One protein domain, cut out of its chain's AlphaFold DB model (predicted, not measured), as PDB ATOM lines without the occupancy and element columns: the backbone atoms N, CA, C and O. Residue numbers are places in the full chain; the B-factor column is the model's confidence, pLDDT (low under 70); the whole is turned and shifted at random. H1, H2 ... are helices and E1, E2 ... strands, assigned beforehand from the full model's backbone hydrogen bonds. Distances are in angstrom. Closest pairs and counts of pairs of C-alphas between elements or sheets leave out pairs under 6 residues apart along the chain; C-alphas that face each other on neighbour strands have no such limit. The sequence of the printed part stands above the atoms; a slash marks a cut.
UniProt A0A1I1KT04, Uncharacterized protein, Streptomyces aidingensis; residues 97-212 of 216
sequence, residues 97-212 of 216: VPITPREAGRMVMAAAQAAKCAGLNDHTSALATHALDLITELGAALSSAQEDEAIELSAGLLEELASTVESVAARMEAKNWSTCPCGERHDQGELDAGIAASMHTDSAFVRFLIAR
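What this domain is: This is residues 97 to 212 of the 216 residues of an uncharacterized protein of Streptomyces aidingensis (UniProt A0A1I1KT04). Two helical hairpins, H1 with H2 and H3 with H4, pack on each other with crossed lines as an elongated up-and-down bundle of four helices, each running against the one before it. A small sheet of two strands lies at one end, and the long link from H3 to H4 at the other. The printed part has 116 residues with four named helices and two named strands, E1, H1, H2, E2, H3, H4 along the chain, mostly helix; the sheet E1 - E2 is antiparallel. The whole is compact, with a radius of gyration of the C-alphas of 14.6 A and spans of 45 by 25 by 22 A.

How they stand to each other: Begin at E1, residues 97 to 99, and its antiparallel neighbour E2, residues 151 to 154: N 97 and O 153, 2.7 A apart, are within hydrogen-bond range. Go on to H1, residues 101 to 121, and H3, residues 155 to 173, which touch at a steep tilt of 41 degrees, the same way, closest at C-alphas Ala 114 and Val 165, 5.5 A. H2, residues 126 to 144, makes a hairpin with H1 at 22 degrees, closest at C-alphas Ala 115 and Ala 128, 4.2 A. H4, residues 189 to 211, makes a hairpin with H3 at 19 degrees, closest at C-alphas Ala 162 and Ser 203, 4.3 A. H2 and H4 are apart. In H1, H2, H3 and H4 every O i to N i+4 pair is within hydrogen-bond range.

Where its parts are: Find C-alpha 97 at (13.146, 49.319, 32.372), where E1 begins. H1 spans 30.5 A, H2 27.2 A and H3 27.0 A; H4 runs 33.1 A to C-alpha 211 at (17.408, 44.417, 38.855).

The domain as a whole: The C-alphas farthest apart, Gln 146 and Arg 185, are 45.6 A apart. The printed part has no cut. The link from H3 to H4, residues 174 to 188, is long. Residues 123 to 124 and 175 of this model have pLDDT under 70.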
ATOM      1  N   VAL A  97      11.828  48.989  31.849       93.25
ATOM      2  CA  VAL A  97      13.146  49.319  32.372       93.25
ATOM      3  C   VAL A  97      13.702  50.465  31.525       93.25
ATOM      4  O   VAL A  97      13.897  50.270  30.319       93.25
ATOM      5  N   PRO A  98      14.003  51.630  32.127       93.75
ATOM      6  CA  PRO A  98      14.667  52.714  31.424       93.75
ATOM      7  C   PRO A  98      16.106  52.309  31.124       93.75
ATOM      8  O   PRO A  98      16.875  51.975  32.034       93.75
ATOM      9  N   ILE A  99      16.495  52.383  29.859       93.00
ATOM     10  CA  ILE A  99      17.864  52.123  29.417       93.00
ATOM     11  C   ILE A  99      18.362  53.253  28.520       93.00
ATOM     12  O   ILE A  99      17.603  53.928  27.835       93.00
ATOM     13  N   THR A 100      19.667  53.467  28.493       92.62
ATOM     14  CA  THR A 100      20.276  54.445  27.590       92.62
ATOM     15  C   THR A 100      20.425  53.868  26.175       92.62
ATOM     16  O   THR A 100      20.580  52.650  26.016       92.62
ATOM     17  N   PRO A 101      20.511  54.713  25.130       91.75
ATOM     18  CA  PRO A 101      20.796  54.255  23.767       91.75
ATOM     19  C   PRO A 101      22.086  53.429  23.649       91.75
ATOM     20  O   PRO A 101      22.166  52.485  22.864       91.75
ATOM     21  N   ARG A 102      23.103  53.733  24.469       91.81
ATOM     22  CA  ARG A 102      24.348  52.951  24.526       91.81
ATOM     23  C   ARG A 102      24.107  51.537  25.058       91.81
ATOM     24  O   ARG A 102      24.666  50.583  24.521       91.81
ATOM     25  N   GLU A 103      23.311  51.404  26.114       94.94
ATOM     26  CA  GLU A 103      22.959  50.103  26.692       94.94
ATOM     27  C   GLU A 103      22.132  49.282  25.695       94.94
ATOM     28  O   GLU A 103      22.443  48.114  25.467       94.94
ATOM     29  N   ALA A 104      21.162  49.909  25.021       93.75
ATOM     30  CA  ALA A 104      20.392  49.297  23.934       93.75
ATOM     31  C   ALA A 104      21.288  48.827  22.777       93.75
ATOM     32  O   ALA A 104      21.162  47.695  22.314       93.75
ATOM     33  N   GLY A 105      22.253  49.647  22.351       94.25
ATOM     34  CA  GLY A 105      23.219  49.268  21.318       94.25
ATOM     35  C   GLY A 105      24.057  48.045  21.706       94.25
ATOM     36  O   GLY A 105      24.265  47.150  20.887       94.25
ATOM     37  N   ARG A 106      24.482  47.950  22.973       95.69
ATOM     38  CA  ARG A 106      25.170  46.756  23.489       95.69
ATOM     39  C   ARG A 106      24.279  45.513  23.422       95.69
ATOM     40  O   ARG A 106      24.752  44.451  23.027       95.69
ATOM     41  N   MET A 107      23.000  45.645  23.762       97.31
ATOM     42  CA  MET A 107      22.025  44.551  23.698       97.31
ATOM     43  C   MET A 107      21.776  44.060  22.271       97.31
ATOM     44  O   MET A 107      21.752  42.853  22.040       97.31
ATOM     45  N   VAL A 108      21.679  44.975  21.302       97.38
ATOM     46  CA  VAL A 108      21.595  44.625  19.875       97.38
ATOM     47  C   VAL A 108      22.821  43.822  19.441       97.38
ATOM     48  O   VAL A 108      22.677  42.798  18.777       97.38
ATOM     49  N   MET A 109      24.024  44.242  19.845       97.06
ATOM     50  CA  MET A 109      25.258  43.517  19.527       97.06
ATOM     51  C   MET A 109      25.289  42.115  20.149       97.06
ATOM     52  O   MET A 109      25.658  41.160  19.466       97.06
ATOM     53  N   ALA A 110      24.860  41.974  21.407       97.38
ATOM     54  CA  ALA A 110      24.779  40.680  22.082       97.38
ATOM     55  C   ALA A 110      23.792  39.731  21.379       97.38
ATOM     56  O   ALA A 110      24.130  38.582  21.088       97.38
ATOM     57  N   ALA A 111      22.602  40.226  21.026       97.38
ATOM     58  CA  ALA A 111      21.608  39.462  20.277       97.38
ATOM     59  C   ALA A 111      22.113  39.078  18.874       97.38
ATOM     60  O   ALA A 111      21.937  37.941  18.447       97.38
ATOM     61  N   ALA A 112      22.796  39.987  18.171       96.94
ATOM     62  CA  ALA A 112      23.380  39.717  16.856       96.94
ATOM     63  C   ALA A 112      24.468  38.639  16.910       96.94
ATOM     64  O   ALA A 112      24.511  37.758  16.048       96.94
ATOM     65  N   GLN A 113      25.321  38.671  17.936       95.50
ATOM     66  CA  GLN A 113      26.322  37.633  18.161       95.50
ATOM     67  C   GLN A 113      25.655  36.276  18.435       95.50
ATOM     68  O   GLN A 113      26.042  35.279  17.826       95.50
ATOM     69  N   ALA A 114      24.620  36.248  19.281       95.12
ATOM     70  CA  ALA A 114      23.855  35.038  19.571       95.12
ATOM     71  C   ALA A 114      23.171  34.473  18.313       95.12
ATOM     72  O   ALA A 114      23.313  33.285  18.023       95.12
ATOM     73  N   ALA A 115      22.514  35.325  17.519       94.69
ATOM     74  CA  ALA A 115      21.879  34.948  16.257       94.69
ATOM     75  C   ALA A 115      22.887  34.343  15.273       94.69
ATOM     76  O   ALA A 115      22.639  33.288  14.689       94.69
ATOM     77  N   LYS A 116      24.051  34.990  15.121       93.44
ATOM     78  CA  LYS A 116      25.129  34.512  14.250       93.44
ATOM     79  C   LYS A 116      25.646  33.151  14.708       93.44
ATOM     80  O   LYS A 116      25.752  32.245  13.888       93.44
ATOM     81  N   CYS A 117      25.957  32.992  15.993       91.56
ATOM     82  CA  CYS A 117      26.451  31.722  16.519       91.56
ATOM     83  C   CYS A 117      25.410  30.603  16.383       91.56
ATOM     84  O   CYS A 117      25.754  29.522  15.911       91.56
ATOM     85  N   ALA A 118      24.145  30.860  16.723       91.12
ATOM     86  CA  ALA A 118      23.078  29.871  16.590       91.12
ATOM     87  C   ALA A 118      22.853  29.466  15.123       91.12
ATOM     88  O   ALA A 118      22.889  28.282  14.805       91.12
ATOM     89  N   GLY A 119      22.721  30.435  14.211       89.56
ATOM     90  CA  GLY A 119      22.447  30.164  12.796       89.56
ATOM     91  C   GLY A 119      23.598  29.482  12.046       89.56
ATOM     92  O   GLY A 119      23.354  28.773  11.069       89.56
ATOM     93  N   LEU A 120      24.845  29.672  12.496       89.56
ATOM     94  CA  LEU A 120      26.013  28.966  11.955       89.56
ATOM     95  C   LEU A 120      26.043  27.485  12.341       89.56
ATOM     96  O   LEU A 120      26.529  26.672  11.564       89.56
ATOM     97  N   ASN A 121      25.561  27.150  13.537       86.88
ATOM     98  CA  ASN A 121      25.665  25.798  14.084       86.88
ATOM     99  C   ASN A 121      24.395  24.967  13.888       86.88
ATOM    100  O   ASN A 121      24.449  23.742  13.954       86.88
ATOM    101  N   ASP A 122      23.265  25.623  13.642       81.62
ATOM    102  CA  ASP A 122      21.990  24.994  13.341       81.62
ATOM    103  C   ASP A 122      21.157  25.952  12.473       81.62
ATOM    104  O   ASP A 122      20.610  26.954  12.937       81.62
ATOM    105  N   HIS A 123      21.069  25.655  11.175       68.88
ATOM    106  CA  HIS A 123      20.342  26.485  10.206       68.88
ATOM    107  C   HIS A 123      18.827  26.519  10.444       68.88
ATOM    108  O   HIS A 123      18.138  27.385   9.906       68.88
ATOM    109  N   THR A 124      18.312  25.590  11.246       68.19
ATOM    110  CA  THR A 124      16.915  25.521  11.684       68.19
ATOM    111  C   THR A 124      16.733  26.033  13.113       68.19
ATOM    112  O   THR A 124      15.667  25.854  13.699       68.19
ATOM    113  N   SER A 125      17.753  26.678  13.690       76.31
ATOM    114  CA  SER A 125      17.736  27.027  15.103       76.31
ATOM    115  C   SER A 125      16.668  28.061  15.432       76.31
ATOM    116  O   SER A 125      16.772  29.233  15.059       76.31
ATOM    117  N   ALA A 126      15.702  27.656  16.257       81.38
ATOM    118  CA  ALA A 126      14.741  28.573  16.858       81.38
ATOM    119  C   ALA A 126      15.436  29.697  17.652       81.38
ATOM    120  O   ALA A 126      14.959  30.829  17.649       81.38
ATOM    121  N   LEU A 127      16.602  29.425  18.259       86.19
ATOM    122  CA  LEU A 127      17.402  30.433  18.966       86.19
ATOM    123  C   LEU A 127      17.935  31.519  18.026       86.19
ATOM    124  O   LEU A 127      17.996  32.682  18.418       86.19
ATOM    125  N   ALA A 128      18.300  31.164  16.789       90.25
ATOM    126  CA  ALA A 128      18.765  32.136  15.806       90.25
ATOM    127  C   ALA A 128      17.632  33.084  15.399       90.25
ATOM    128  O   ALA A 128      17.811  34.300  15.427       90.25
ATOM    129  N   THR A 129      16.454  32.541  15.079       89.06
ATOM    130  CA  THR A 129      15.280  33.354  14.739       89.06
ATOM    131  C   THR A 129      14.816  34.201  15.920       89.06
ATOM    132  O   THR A 129      14.603  35.397  15.754       89.06
ATOM    133  N   HIS A 130      14.754  33.637  17.126       89.25
ATOM    134  CA  HIS A 130      14.361  34.384  18.323       89.25
ATOM    135  C   HIS A 130      15.334  35.532  18.616       89.25
ATOM    136  O   HIS A 130      14.909  36.645  18.912       89.25
ATOM    137  N   ALA A 131      16.641  35.315  18.456       93.25
ATOM    138  CA  ALA A 131      17.623  36.389  18.564       93.25
ATOM    139  C   ALA A 131      17.423  37.486  17.495       93.25
ATOM    140  O   ALA A 131      17.573  38.665  17.810       93.25
ATOM    141  N   LEU A 132      17.028  37.138  16.264       93.69
ATOM    142  CA  LEU A 132      16.681  38.116  15.221       93.69
ATOM    143  C   LEU A 132      15.404  38.910  15.550       93.69
ATOM    144  O   LEU A 132      15.360  40.121  15.313       93.69
ATOM    145  N   ASP A 133      14.397  38.271  16.145       93.12
ATOM    146  CA  ASP A 133      13.186  38.955  16.621       93.12
ATOM    147  C   ASP A 133      13.526  39.961  17.729       93.12
ATOM    148  O   ASP A 133      13.077  41.108  17.698       93.12
ATOM    149  N   LEU A 134      14.389  39.564  18.672       94.81
ATOM    150  CA  LEU A 134      14.888  40.436  19.737       94.81
ATOM    151  C   LEU A 134      15.648  41.647  19.175       94.81
ATOM    152  O   LEU A 134      15.417  42.770  19.620       94.81
ATOM    153  N   ILE A 135      16.514  41.452  18.172       96.38
ATOM    154  CA  ILE A 135      17.198  42.554  17.469       96.38
ATOM    155  C   ILE A 135      16.182  43.513  16.849       96.38
ATOM    156  O   ILE A 135      16.361  44.727  16.927       96.38
ATOM    157  N   THR A 136      15.122  42.978  16.243       94.81
ATOM    158  CA  THR A 136      14.090  43.778  15.578       94.81
ATOM    159  C   THR A 136      13.321  44.635  16.583       94.81
ATOM    160  O   THR A 136      13.144  45.829  16.347       94.81
ATOM    161  N   GLU A 137      12.926  44.078  17.730       94.06
ATOM    162  CA  GLU A 137      12.263  44.842  18.797       94.06
ATOM    163  C   GLU A 137      13.171  45.912  19.410       94.06
ATOM    164  O   GLU A 137      12.757  47.063  19.556       94.06
ATOM    165  N   LEU A 138      14.423  45.563  19.718       95.00
ATOM    166  CA  LEU A 138      15.408  46.515  20.238       95.00
ATOM    167  C   LEU A 138      15.681  47.640  19.233       95.00
ATOM    168  O   LEU A 138      15.758  48.807  19.612       95.00
ATOM    169  N   GLY A 139      15.799  47.298  17.949       93.44
ATOM    170  CA  GLY A 139      15.972  48.247  16.854       93.44
ATOM    171  C   GLY A 139      14.773  49.178  16.689       93.44
ATOM    172  O   GLY A 139      14.962  50.380  16.516       93.44
ATOM    173  N   ALA A 140      13.548  48.659  16.807       92.69
ATOM    174  CA  ALA A 140      12.331  49.467  16.778       92.69
ATOM    175  C   ALA A 140      12.301  50.478  17.937       92.69
ATOM    176  O   ALA A 140      12.082  51.672  17.714       92.69
ATOM    177  N   ALA A 141      12.604  50.026  19.157       91.94
ATOM    178  CA  ALA A 141      12.699  50.895  20.327       91.94
ATOM    179  C   ALA A 141      13.797  51.964  20.170       91.94
ATOM    180  O   ALA A 141      13.554  53.143  20.405       91.94
ATOM    181  N   LEU A 142      14.977  51.586  19.669       91.00
ATOM    182  CA  LEU A 142      16.062  52.522  19.348       91.00
ATOM    183  C   LEU A 142      15.658  53.559  18.298       91.00
ATOM    184  O   LEU A 142      15.968  54.734  18.444       91.00
ATOM    185  N   SER A 143      14.967  53.134  17.239       90.00
ATOM    186  CA  SER A 143      14.561  54.018  16.140       90.00
ATOM    187  C   SER A 143      13.446  54.999  16.507       90.00
ATOM    188  O   SER A 143      13.255  55.993  15.811       90.00
ATOM    189  N   SER A 144      12.698  54.707  17.575       86.38
ATOM    190  CA  SER A 144      11.601  55.549  18.066       86.38
ATOM    191  C   SER A 144      12.029  56.497  19.189       86.38
ATOM    192  O   SER A 144      11.275  57.411  19.517       86.38
ATOM    193  N   ALA A 145      13.229  56.314  19.742       85.75
ATOM    194  CA  ALA A 145      13.777  57.165  20.787       85.75
ATOM    195  C   ALA A 145      14.217  58.533  20.238       85.75
ATOM    196  O   ALA A 145      14.814  58.622  19.161       85.75
ATOM    197  N   GLN A 146      13.950  59.603  20.991       79.88
ATOM    198  CA  GLN A 146      14.528  60.922  20.719       79.88
ATOM    199  C   GLN A 146      15.987  60.978  21.197       79.88
ATOM    200  O   GLN A 146      16.400  60.198  22.059       79.88
ATOM    201  N   GLU A 147      16.787  61.891  20.630       75.88
ATOM    202  CA  GLU A 147      18.169  62.104  21.082       75.88
ATOM    203  C   GLU A 147      18.196  62.403  22.592       75.88
ATOM    204  O   GLU A 147      17.428  63.226  23.084       75.88
ATOM    205  N   ASP A 148      19.078  61.706  23.312       72.50
ATOM    206  CA  ASP A 148      19.286  61.793  24.765       72.50
ATOM    207  C   ASP A 148      18.121  61.338  25.674       72.50
ATOM    208  O   ASP A 148      18.236  61.428  26.899       72.50
ATOM    209  N   GLU A 149      17.042  60.770  25.122       84.19
ATOM    210  CA  GLU A 149      15.962  60.184  25.924       84.19
ATOM    211  C   GLU A 149      16.280  58.735  26.338       84.19
ATOM    212  O   GLU A 149      16.871  57.948  25.589       84.19
ATOM    213  N   ALA A 150      15.891  58.373  27.564       87.94
ATOM    214  CA  ALA A 150      15.916  56.984  27.996       87.94
ATOM    215  C   ALA A 150      14.878  56.178  27.201       87.94
ATOM    216  O   ALA A 150      13.754  56.617  26.973       87.94
ATOM    217  N   ILE A 151      15.263  54.978  26.791       92.94
ATOM    218  CA  ILE A 151      14.410  54.044  26.071       92.94
ATOM    219  C   ILE A 151      13.732  53.162  27.108       92.94
ATOM    220  O   ILE A 151      14.400  52.449  27.857       92.94
ATOM    221  N   GLU A 152      12.407  53.192  27.138       92.88
ATOM    222  CA  GLU A 152      11.611  52.294  27.970       92.88
ATOM    223  C   GLU A 152      11.460  50.950  27.257       92.88
ATOM    224  O   GLU A 152      10.712  50.824  26.285       92.88
ATOM    225  N   LEU A 153      12.180  49.931  27.727       93.50
ATOM    226  CA  LEU A 153      12.031  48.565  27.225       93.50
ATOM    227  C   LEU A 153      11.238  47.709  28.194       93.50
ATOM    228  O   LEU A 153      11.378  47.857  29.401       93.50
ATOM    229  N   SER A 154      10.468  46.749  27.684       93.62
ATOM    230  CA  SER A 154       9.858  45.744  28.556       93.62
ATOM    231  C   SER A 154      10.926  44.964  29.340       93.62
ATOM    232  O   SER A 154      11.899  44.477  28.761       93.62
ATOM    233  N   ALA A 155      10.691  44.755  30.638       92.56
ATOM    234  CA  ALA A 155      11.481  43.834  31.453       92.56
ATOM    235  C   ALA A 155      11.476  42.408  30.873       92.56
ATOM    236  O   ALA A 155      12.526  41.773  30.803       92.56
ATOM    237  N   GLY A 156      10.332  41.938  30.364       92.50
ATOM    238  CA  GLY A 156      10.224  40.626  29.727       92.50
ATOM    239  C   GLY A 156      11.090  40.515  28.469       92.50
ATOM    240  O   GLY A 156      11.716  39.483  28.234       92.50
ATOM    241  N   LEU A 157      11.186  41.585  27.666       94.06
ATOM    242  CA  LEU A 157      12.069  41.615  26.490       94.06
ATOM    243  C   LEU A 157      13.537  41.420  26.902       94.06
ATOM    244  O   LEU A 157      14.277  40.679  26.254       94.06
ATOM    245  N   LEU A 158      13.946  42.075  27.990       94.94
ATOM    246  CA  LEU A 158      15.292  41.963  28.544       94.94
ATOM    247  C   LEU A 158      15.557  40.569  29.132       94.94
ATOM    248  O   LEU A 158      16.636  40.016  28.933       94.94
ATOM    249  N   GLU A 159      14.586  39.968  29.819       94.25
ATOM    250  CA  GLU A 159      14.709  38.607  30.352       94.25
ATOM    251  C   GLU A 159      14.897  37.581  29.235       94.25
ATOM    252  O   GLU A 159      15.792  36.732  29.308       94.25
ATOM    253  N   GLU A 160      14.107  37.697  28.168       93.31
ATOM    254  CA  GLU A 160      14.248  36.842  26.997       93.31
ATOM    255  C   GLU A 160      15.595  37.032  26.309       93.31
ATOM    256  O   GLU A 160      16.252  36.047  25.978       93.31
ATOM    257  N   LEU A 161      16.058  38.275  26.155       95.94
ATOM    258  CA  LEU A 161      17.387  38.548  25.620       95.94
ATOM    259  C   LEU A 161      18.479  37.872  26.452       95.94
ATOM    260  O   LEU A 161      19.335  37.179  25.899       95.94
ATOM    261  N   ALA A 162      18.446  38.053  27.774       96.25
ATOM    262  CA  ALA A 162      19.417  37.446  28.671       96.25
ATOM    263  C   ALA A 162      19.396  35.914  28.557       96.25
ATOM    264  O   ALA A 162      20.456  35.290  28.472       96.25
ATOM    265  N   SER A 163      18.207  35.309  28.521       93.94
ATOM    266  CA  SER A 163      18.022  33.859  28.397       93.94
ATOM    267  C   SER A 163      18.537  33.310  27.063       93.94
ATOM    268  O   SER A 163      19.264  32.314  27.039       93.94
ATOM    269  N   THR A 164      18.228  33.980  25.951       93.94
ATOM    270  CA  THR A 164      18.661  33.567  24.610       93.94
ATOM    271  C   THR A 164      20.178  33.652  24.467       93.94
ATOM    272  O   THR A 164      20.807  32.690  24.024       93.94
ATOM    273  N   VAL A 165      20.792  34.757  24.904       96.44
ATOM    274  CA  VAL A 165      22.253  34.934  24.863       96.44
ATOM    275  C   VAL A 165      22.961  33.901  25.753       96.44
ATOM    276  O   VAL A 165      23.936  33.286  25.321       96.44
ATOM    277  N   GLU A 166      22.439  33.645  26.956       95.88
ATOM    278  CA  GLU A 166      22.960  32.618  27.874       95.88
ATOM    279  C   GLU A 166      22.879  31.212  27.265       95.88
ATOM    280  O   GLU A 166      23.828  30.435  27.338       95.88
ATOM    281  N   SER A 167      21.753  30.892  26.622       92.81
ATOM    282  CA  SER A 167      21.529  29.584  26.003       92.81
ATOM    283  C   SER A 167      22.521  29.320  24.872       92.81
ATOM    284  O   SER A 167      23.053  28.215  24.763       92.81
ATOM    285  N   VAL A 168      22.814  30.330  24.045       93.25
ATOM    286  CA  VAL A 168      23.824  30.213  22.983       93.25
ATOM    287  C   VAL A 168      25.230  30.064  23.571       93.25
ATOM    288  O   VAL A 168      25.992  29.220  23.098       93.25
ATOM    289  N   ALA A 169      25.562  30.807  24.630       94.44
ATOM    290  CA  ALA A 169      26.843  30.676  25.325       94.44
ATOM    291  C   ALA A 169      27.055  29.264  25.885       94.44
ATOM    292  O   ALA A 169      28.048  28.617  25.551       94.44
ATOM    293  N   ALA A 170      26.070  28.726  26.608       92.06
ATOM    294  CA  ALA A 170      26.126  27.372  27.155       92.06
ATOM    295  C   ALA A 170      26.306  26.300  26.061       92.06
ATOM    296  O   ALA A 170      27.032  25.319  26.241       92.06
ATOM    297  N   ARG A 171      25.680  26.483  24.889       90.94
ATOM    298  CA  ARG A 171      25.842  25.573  23.741       90.94
ATOM    299  C   ARG A 171      27.247  25.628  23.135       90.94
ATOM    300  O   ARG A 171      27.762  24.586  22.723       90.94
ATOM    301  N   MET A 172      27.870  26.806  23.106       89.94
ATOM    302  CA  MET A 172      29.269  26.957  22.698       89.94
ATOM    303  C   MET A 172      30.225  26.289  23.694       89.94
ATOM    304  O   MET A 172      31.106  25.533  23.286       89.94
ATOM    305  N   GLU A 173      30.016  26.471  25.000       89.50
ATOM    306  CA  GLU A 173      30.853  25.854  26.040       89.50
ATOM    307  C   GLU A 173      30.756  24.327  26.072       89.50
ATOM    308  O   GLU A 173      31.755  23.643  26.311       89.50
ATOM    309  N   ALA A 174      29.583  23.774  25.749       85.44
ATOM    310  CA  ALA A 174      29.383  22.335  25.600       85.44
ATOM    311  C   ALA A 174      30.208  21.711  24.447       85.44
ATOM    312  O   ALA A 174      30.130  20.504  24.230       85.44
ATOM    313  N   LYS A 175      31.009  22.509  23.716       68.62
ATOM    314  CA  LYS A 175      31.884  22.121  22.588       68.62
ATOM    315  C   LYS A 175      31.159  21.476  21.409       68.62
ATOM    316  O   LYS A 175      31.792  20.829  20.569       68.62
ATOM    317  N   ASN A 176      29.849  21.678  21.352       72.81
ATOM    318  CA  ASN A 176      29.011  21.240  20.248       72.81
ATOM    319  C   ASN A 176      28.892  22.330  19.184       72.81
ATOM    320  O   ASN A 176      28.654  22.002  18.027       72.81
ATOM    321  N   TRP A 177      29.079  23.598  19.563       87.88
ATOM    322  CA  TRP A 177      29.002  24.744  18.661       87.88
ATOM    323  C   TRP A 177      30.350  25.452  18.538       87.88
ATOM    324  O   TRP A 177      31.121  25.518  19.492       87.88
ATOM    325  N   SER A 178      30.621  25.979  17.346       87.06
ATOM    326  CA  SER A 178      31.867  26.649  16.977       87.06
ATOM    327  C   SER A 178      31.575  27.902  16.155       87.06
ATOM    328  O   SER A 178      30.547  28.013  15.487       87.06
ATOM    329  N   THR A 179      32.499  28.855  16.169       87.56
ATOM    330  CA  THR A 179      32.402  30.066  15.346       87.56
ATOM    331  C   THR A 179      32.900  29.883  13.910       87.56
ATOM    332  O   THR A 179      32.646  30.762  13.080       87.56
ATOM    333  N   CYS A 180      33.545  28.754  13.569       86.06
ATOM    334  CA  CYS A 180      33.878  28.452  12.172       86.06
ATOM    335  C   CYS A 180      32.615  28.106  11.369       86.06
ATOM    336  O   CYS A 180      31.955  27.116  11.688       86.06
ATOM    337  N   PRO A 181      32.334  28.813  10.259       79.38
ATOM    338  CA  PRO A 181      31.221  28.481   9.366       79.38
ATOM    339  C   PRO A 181      31.430  27.170   8.592       79.38
ATOM    340  O   PRO A 181      30.508  26.666   7.965       79.38
ATOM    341  N   CYS A 182      32.652  26.639   8.598       82.50
ATOM    342  CA  CYS A 182      33.051  25.442   7.875       82.50
ATOM    343  C   CYS A 182      32.609  24.128   8.539       82.50
ATOM    344  O   CYS A 182      32.688  23.077   7.911       82.50
ATOM    345  N   GLY A 183      32.221  24.164   9.820       72.56
ATOM    346  CA  GLY A 183      31.957  22.963  10.625       72.56
ATOM    347  C   GLY A 183      33.209  22.167  11.034       72.56
ATOM    348  O   GLY A 183      33.103  21.200  11.783       72.56
ATOM    349  N   GLU A 184      34.400  22.570  10.586       77.50
ATOM    350  CA  GLU A 184      35.680  21.954  10.947       77.50
ATOM    351  C   GLU A 184      36.332  22.636  12.166       77.50
ATOM    352  O   GLU A 184      36.075  23.801  12.490       77.50
ATOM    353  N   ARG A 185      37.216  21.900  12.855       76.31
ATOM    354  CA  ARG A 185      38.046  22.426  13.950       76.31
ATOM    355  C   ARG A 185      39.390  22.903  13.396       76.31
ATOM    356  O   ARG A 185      40.214  22.090  12.993       76.31
ATOM    357  N   HIS A 186      39.605  24.210  13.415       82.62
ATOM    358  CA  HIS A 186      40.814  24.938  13.012       82.62
ATOM    359  C   HIS A 186      41.469  25.622  14.225       82.62
ATOM    360  O   HIS A 186      41.830  26.795  14.173       82.62
ATOM    361  N   ASP A 187      41.561  24.908  15.351       81.81
ATOM    362  CA  ASP A 187      42.120  25.408  16.618       81.81
ATOM    363  C   ASP A 187      41.444  26.679  17.185       81.81
ATOM    364  O   ASP A 187      41.981  27.331  18.078       81.81
ATOM    365  N   GLN A 188      40.208  26.995  16.771       86.50
ATOM    366  CA  GLN A 188      39.442  28.149  17.275       86.50
ATOM    367  C   GLN A 188      38.938  28.017  18.727       86.50
ATOM    368  O   GLN A 188      38.129  28.827  19.171       86.50
ATOM    369  N   GLY A 189      39.398  27.021  19.490       85.81
ATOM    370  CA  GLY A 189      38.871  26.729  20.827       85.81
ATOM    371  C   GLY A 189      38.995  27.894  21.814       85.81
ATOM    372  O   GLY A 189      38.084  28.121  22.606       85.81
ATOM    373  N   GLU A 190      40.085  28.664  21.748       89.25
ATOM    374  CA  GLU A 190      40.255  29.868  22.577       89.25
ATOM    375  C   GLU A 190      39.299  30.997  22.166       89.25
ATOM    376  O   GLU A 190      38.751  31.690  23.024       89.25
ATOM    377  N   LEU A 191      39.059  31.161  20.861       90.88
ATOM    378  CA  LEU A 191      38.132  32.163  20.332       90.88
ATOM    379  C   LEU A 191      36.683  31.830  20.709       90.88
ATOM    380  O   LEU A 191      35.957  32.708  21.174       90.88
ATOM    381  N   ASP A 192      36.283  30.567  20.553       91.44
ATOM    382  CA  ASP A 192      34.949  30.088  20.921       91.44
ATOM    383  C   ASP A 192      34.689  30.298  22.421       91.44
ATOM    384  O   ASP A 192      33.644  30.832  22.801       91.44
ATOM    385  N   ALA A 193      35.669  29.973  23.272       92.12
ATOM    386  CA  ALA A 193      35.590  30.214  24.713       92.12
ATOM    387  C   ALA A 193      35.486  31.713  25.051       92.12
ATOM    388  O   ALA A 193      34.689  32.103  25.904       92.12
ATOM    389  N   GLY A 194      36.249  32.571  24.365       94.56
ATOM    390  CA  GLY A 194      36.175  34.023  24.548       94.56
ATOM    391  C   GLY A 194      34.812  34.607  24.165       94.56
ATOM    392  O   GLY A 194      34.283  35.473  24.864       94.56
ATOM    393  N   ILE A 195      34.210  34.105  23.085       94.19
ATOM    394  CA  ILE A 195      32.878  34.520  22.635       94.19
ATOM    395  C   ILE A 195      31.799  34.074  23.629       94.19
ATOM    396  O   ILE A 195      30.942  34.885  23.984       94.19
ATOM    397  N   ALA A 196      31.868  32.839  24.134       94.88
ATOM    398  CA  ALA A 196      30.969  32.370  25.188       94.88
ATOM    399  C   ALA A 196      31.072  33.243  26.452       94.88
ATOM    400  O   ALA A 196      30.061  33.751  26.937       94.88
ATOM    401  N   ALA A 197      32.291  33.528  26.922       96.38
ATOM    402  CA  ALA A 197      32.522  34.388  28.084       96.38
ATOM    403  C   ALA A 197      31.966  35.816  27.903       96.38
ATOM    404  O   ALA A 197      31.393  36.393  28.837       96.38
ATOM    405  N   SER A 198      32.089  36.390  26.699       97.06
ATOM    406  CA  SER A 198      31.481  37.687  26.375       97.06
ATOM    407  C   SER A 198      29.958  37.631  26.475       97.06
ATOM    408  O   SER A 198      29.355  38.505  27.095       97.06
ATOM    409  N   MET A 199      29.330  36.585  25.933       97.25
ATOM    410  CA  MET A 199      27.876  36.415  25.985       97.25
ATOM    411  C   MET A 199      27.358  36.219  27.417       97.25
ATOM    412  O   MET A 199      26.354  36.831  27.777       97.25
ATOM    413  N   HIS A 200      28.064  35.476  28.278       97.19
ATOM    414  CA  HIS A 200      27.734  35.415  29.711       97.19
ATOM    415  C   HIS A 200      27.793  36.800  30.367       97.19
ATOM    416  O   HIS A 200      26.907  37.173  31.138       97.19
ATOM    417  N   THR A 201      28.811  37.596  30.030       97.88
ATOM    418  CA  THR A 201      28.962  38.965  30.544       97.88
ATOM    419  C   THR A 201      27.821  39.871  30.077       97.88
ATOM    420  O   THR A 201      27.317  40.683  30.857       97.88
ATOM    421  N   ASP A 202      27.389  39.740  28.824       97.75
ATOM    422  CA  ASP A 202      26.267  40.503  28.279       97.75
ATOM    423  C   ASP A 202      24.929  40.069  28.888       97.75
ATOM    424  O   ASP A 202      24.139  40.922  29.287       97.75
ATOM    425  N   SER A 203      24.702  38.767  29.064       97.25
ATOM    426  CA  SER A 203      23.509  38.255  29.746       97.25
ATOM    427  C   SER A 203      23.438  38.729  31.204       97.25
ATOM    428  O   SER A 203      22.410  39.239  31.656       97.25
ATOM    429  N   ALA A 204      24.552  38.654  31.938       97.56
ATOM    430  CA  ALA A 204      24.647  39.175  33.302       97.56
ATOM    431  C   ALA A 204      24.397  40.690  33.365       97.56
ATOM    432  O   ALA A 204      23.724  41.168  34.279       97.56
ATOM    433  N   PHE A 205      24.891  41.444  32.380       97.19
ATOM    434  CA  PHE A 205      24.639  42.877  32.275       97.19
ATOM    435  C   PHE A 205      23.149  43.190  32.076       97.19
ATOM    436  O   PHE A 205      22.616  44.064  32.755       97.19
ATOM    437  N   VAL A 206      22.455  42.450  31.208       96.56
ATOM    438  CA  VAL A 206      21.008  42.623  30.996       96.56
ATOM    439  C   VAL A 206      20.222  42.321  32.276       96.56
ATOM    440  O   VAL A 206      19.372  43.114  32.679       96.56
ATOM    441  N   ARG A 207      20.561  41.236  32.983       96.12
ATOM    442  CA  ARG A 207      19.958  40.910  34.291       96.12
ATOM    443  C   ARG A 207      20.203  42.002  35.333       96.12
ATOM    444  O   ARG A 207      19.308  42.318  36.113       96.12
ATOM    445  N   PHE A 208      21.390  42.606  35.330       96.00
ATOM    446  CA  PHE A 208      21.692  43.747  36.191       96.00
ATOM    447  C   PHE A 208      20.795  44.956  35.885       96.00
ATOM    448  O   PHE A 208      20.319  45.587  36.824       96.00
ATOM    449  N   LEU A 209      20.531  45.261  34.609       94.50
ATOM    450  CA  LEU A 209      19.630  46.357  34.236       94.50
ATOM    451  C   LEU A 209      18.205  46.130  34.748       94.50
ATOM    452  O   LEU A 209      17.614  47.058  35.290       94.50
ATOM    453  N   ILE A 210      17.692  44.901  34.641       93.38
ATOM    454  CA  ILE A 210      16.364  44.528  35.157       93.38
ATOM    455  C   ILE A 210      16.291  44.710  36.680       93.38
ATOM    456  O   ILE A 210      15.301  45.208  37.206       93.38
ATOM    457  N   ALA A 211      17.350  44.325  37.397       92.06
ATOM    458  CA  ALA A 211      17.408  44.417  38.855       92.06
ATOM    459  C   ALA A 211      17.761  45.822  39.383       92.06
ATOM    460  O   ALA A 211      17.742  46.044  40.598       92.06
ATOM    461  N   ARG A 212      18.129  46.767  38.506       87.75
ATOM    462  CA  ARG A 212      18.549  48.112  38.906       87.75
ATOM    463  C   ARG A 212      17.344  48.883  39.467       87.75
ATOM    464  O   ARG A 212      16.310  48.946  38.807       87.75
TER     465      ARG A 212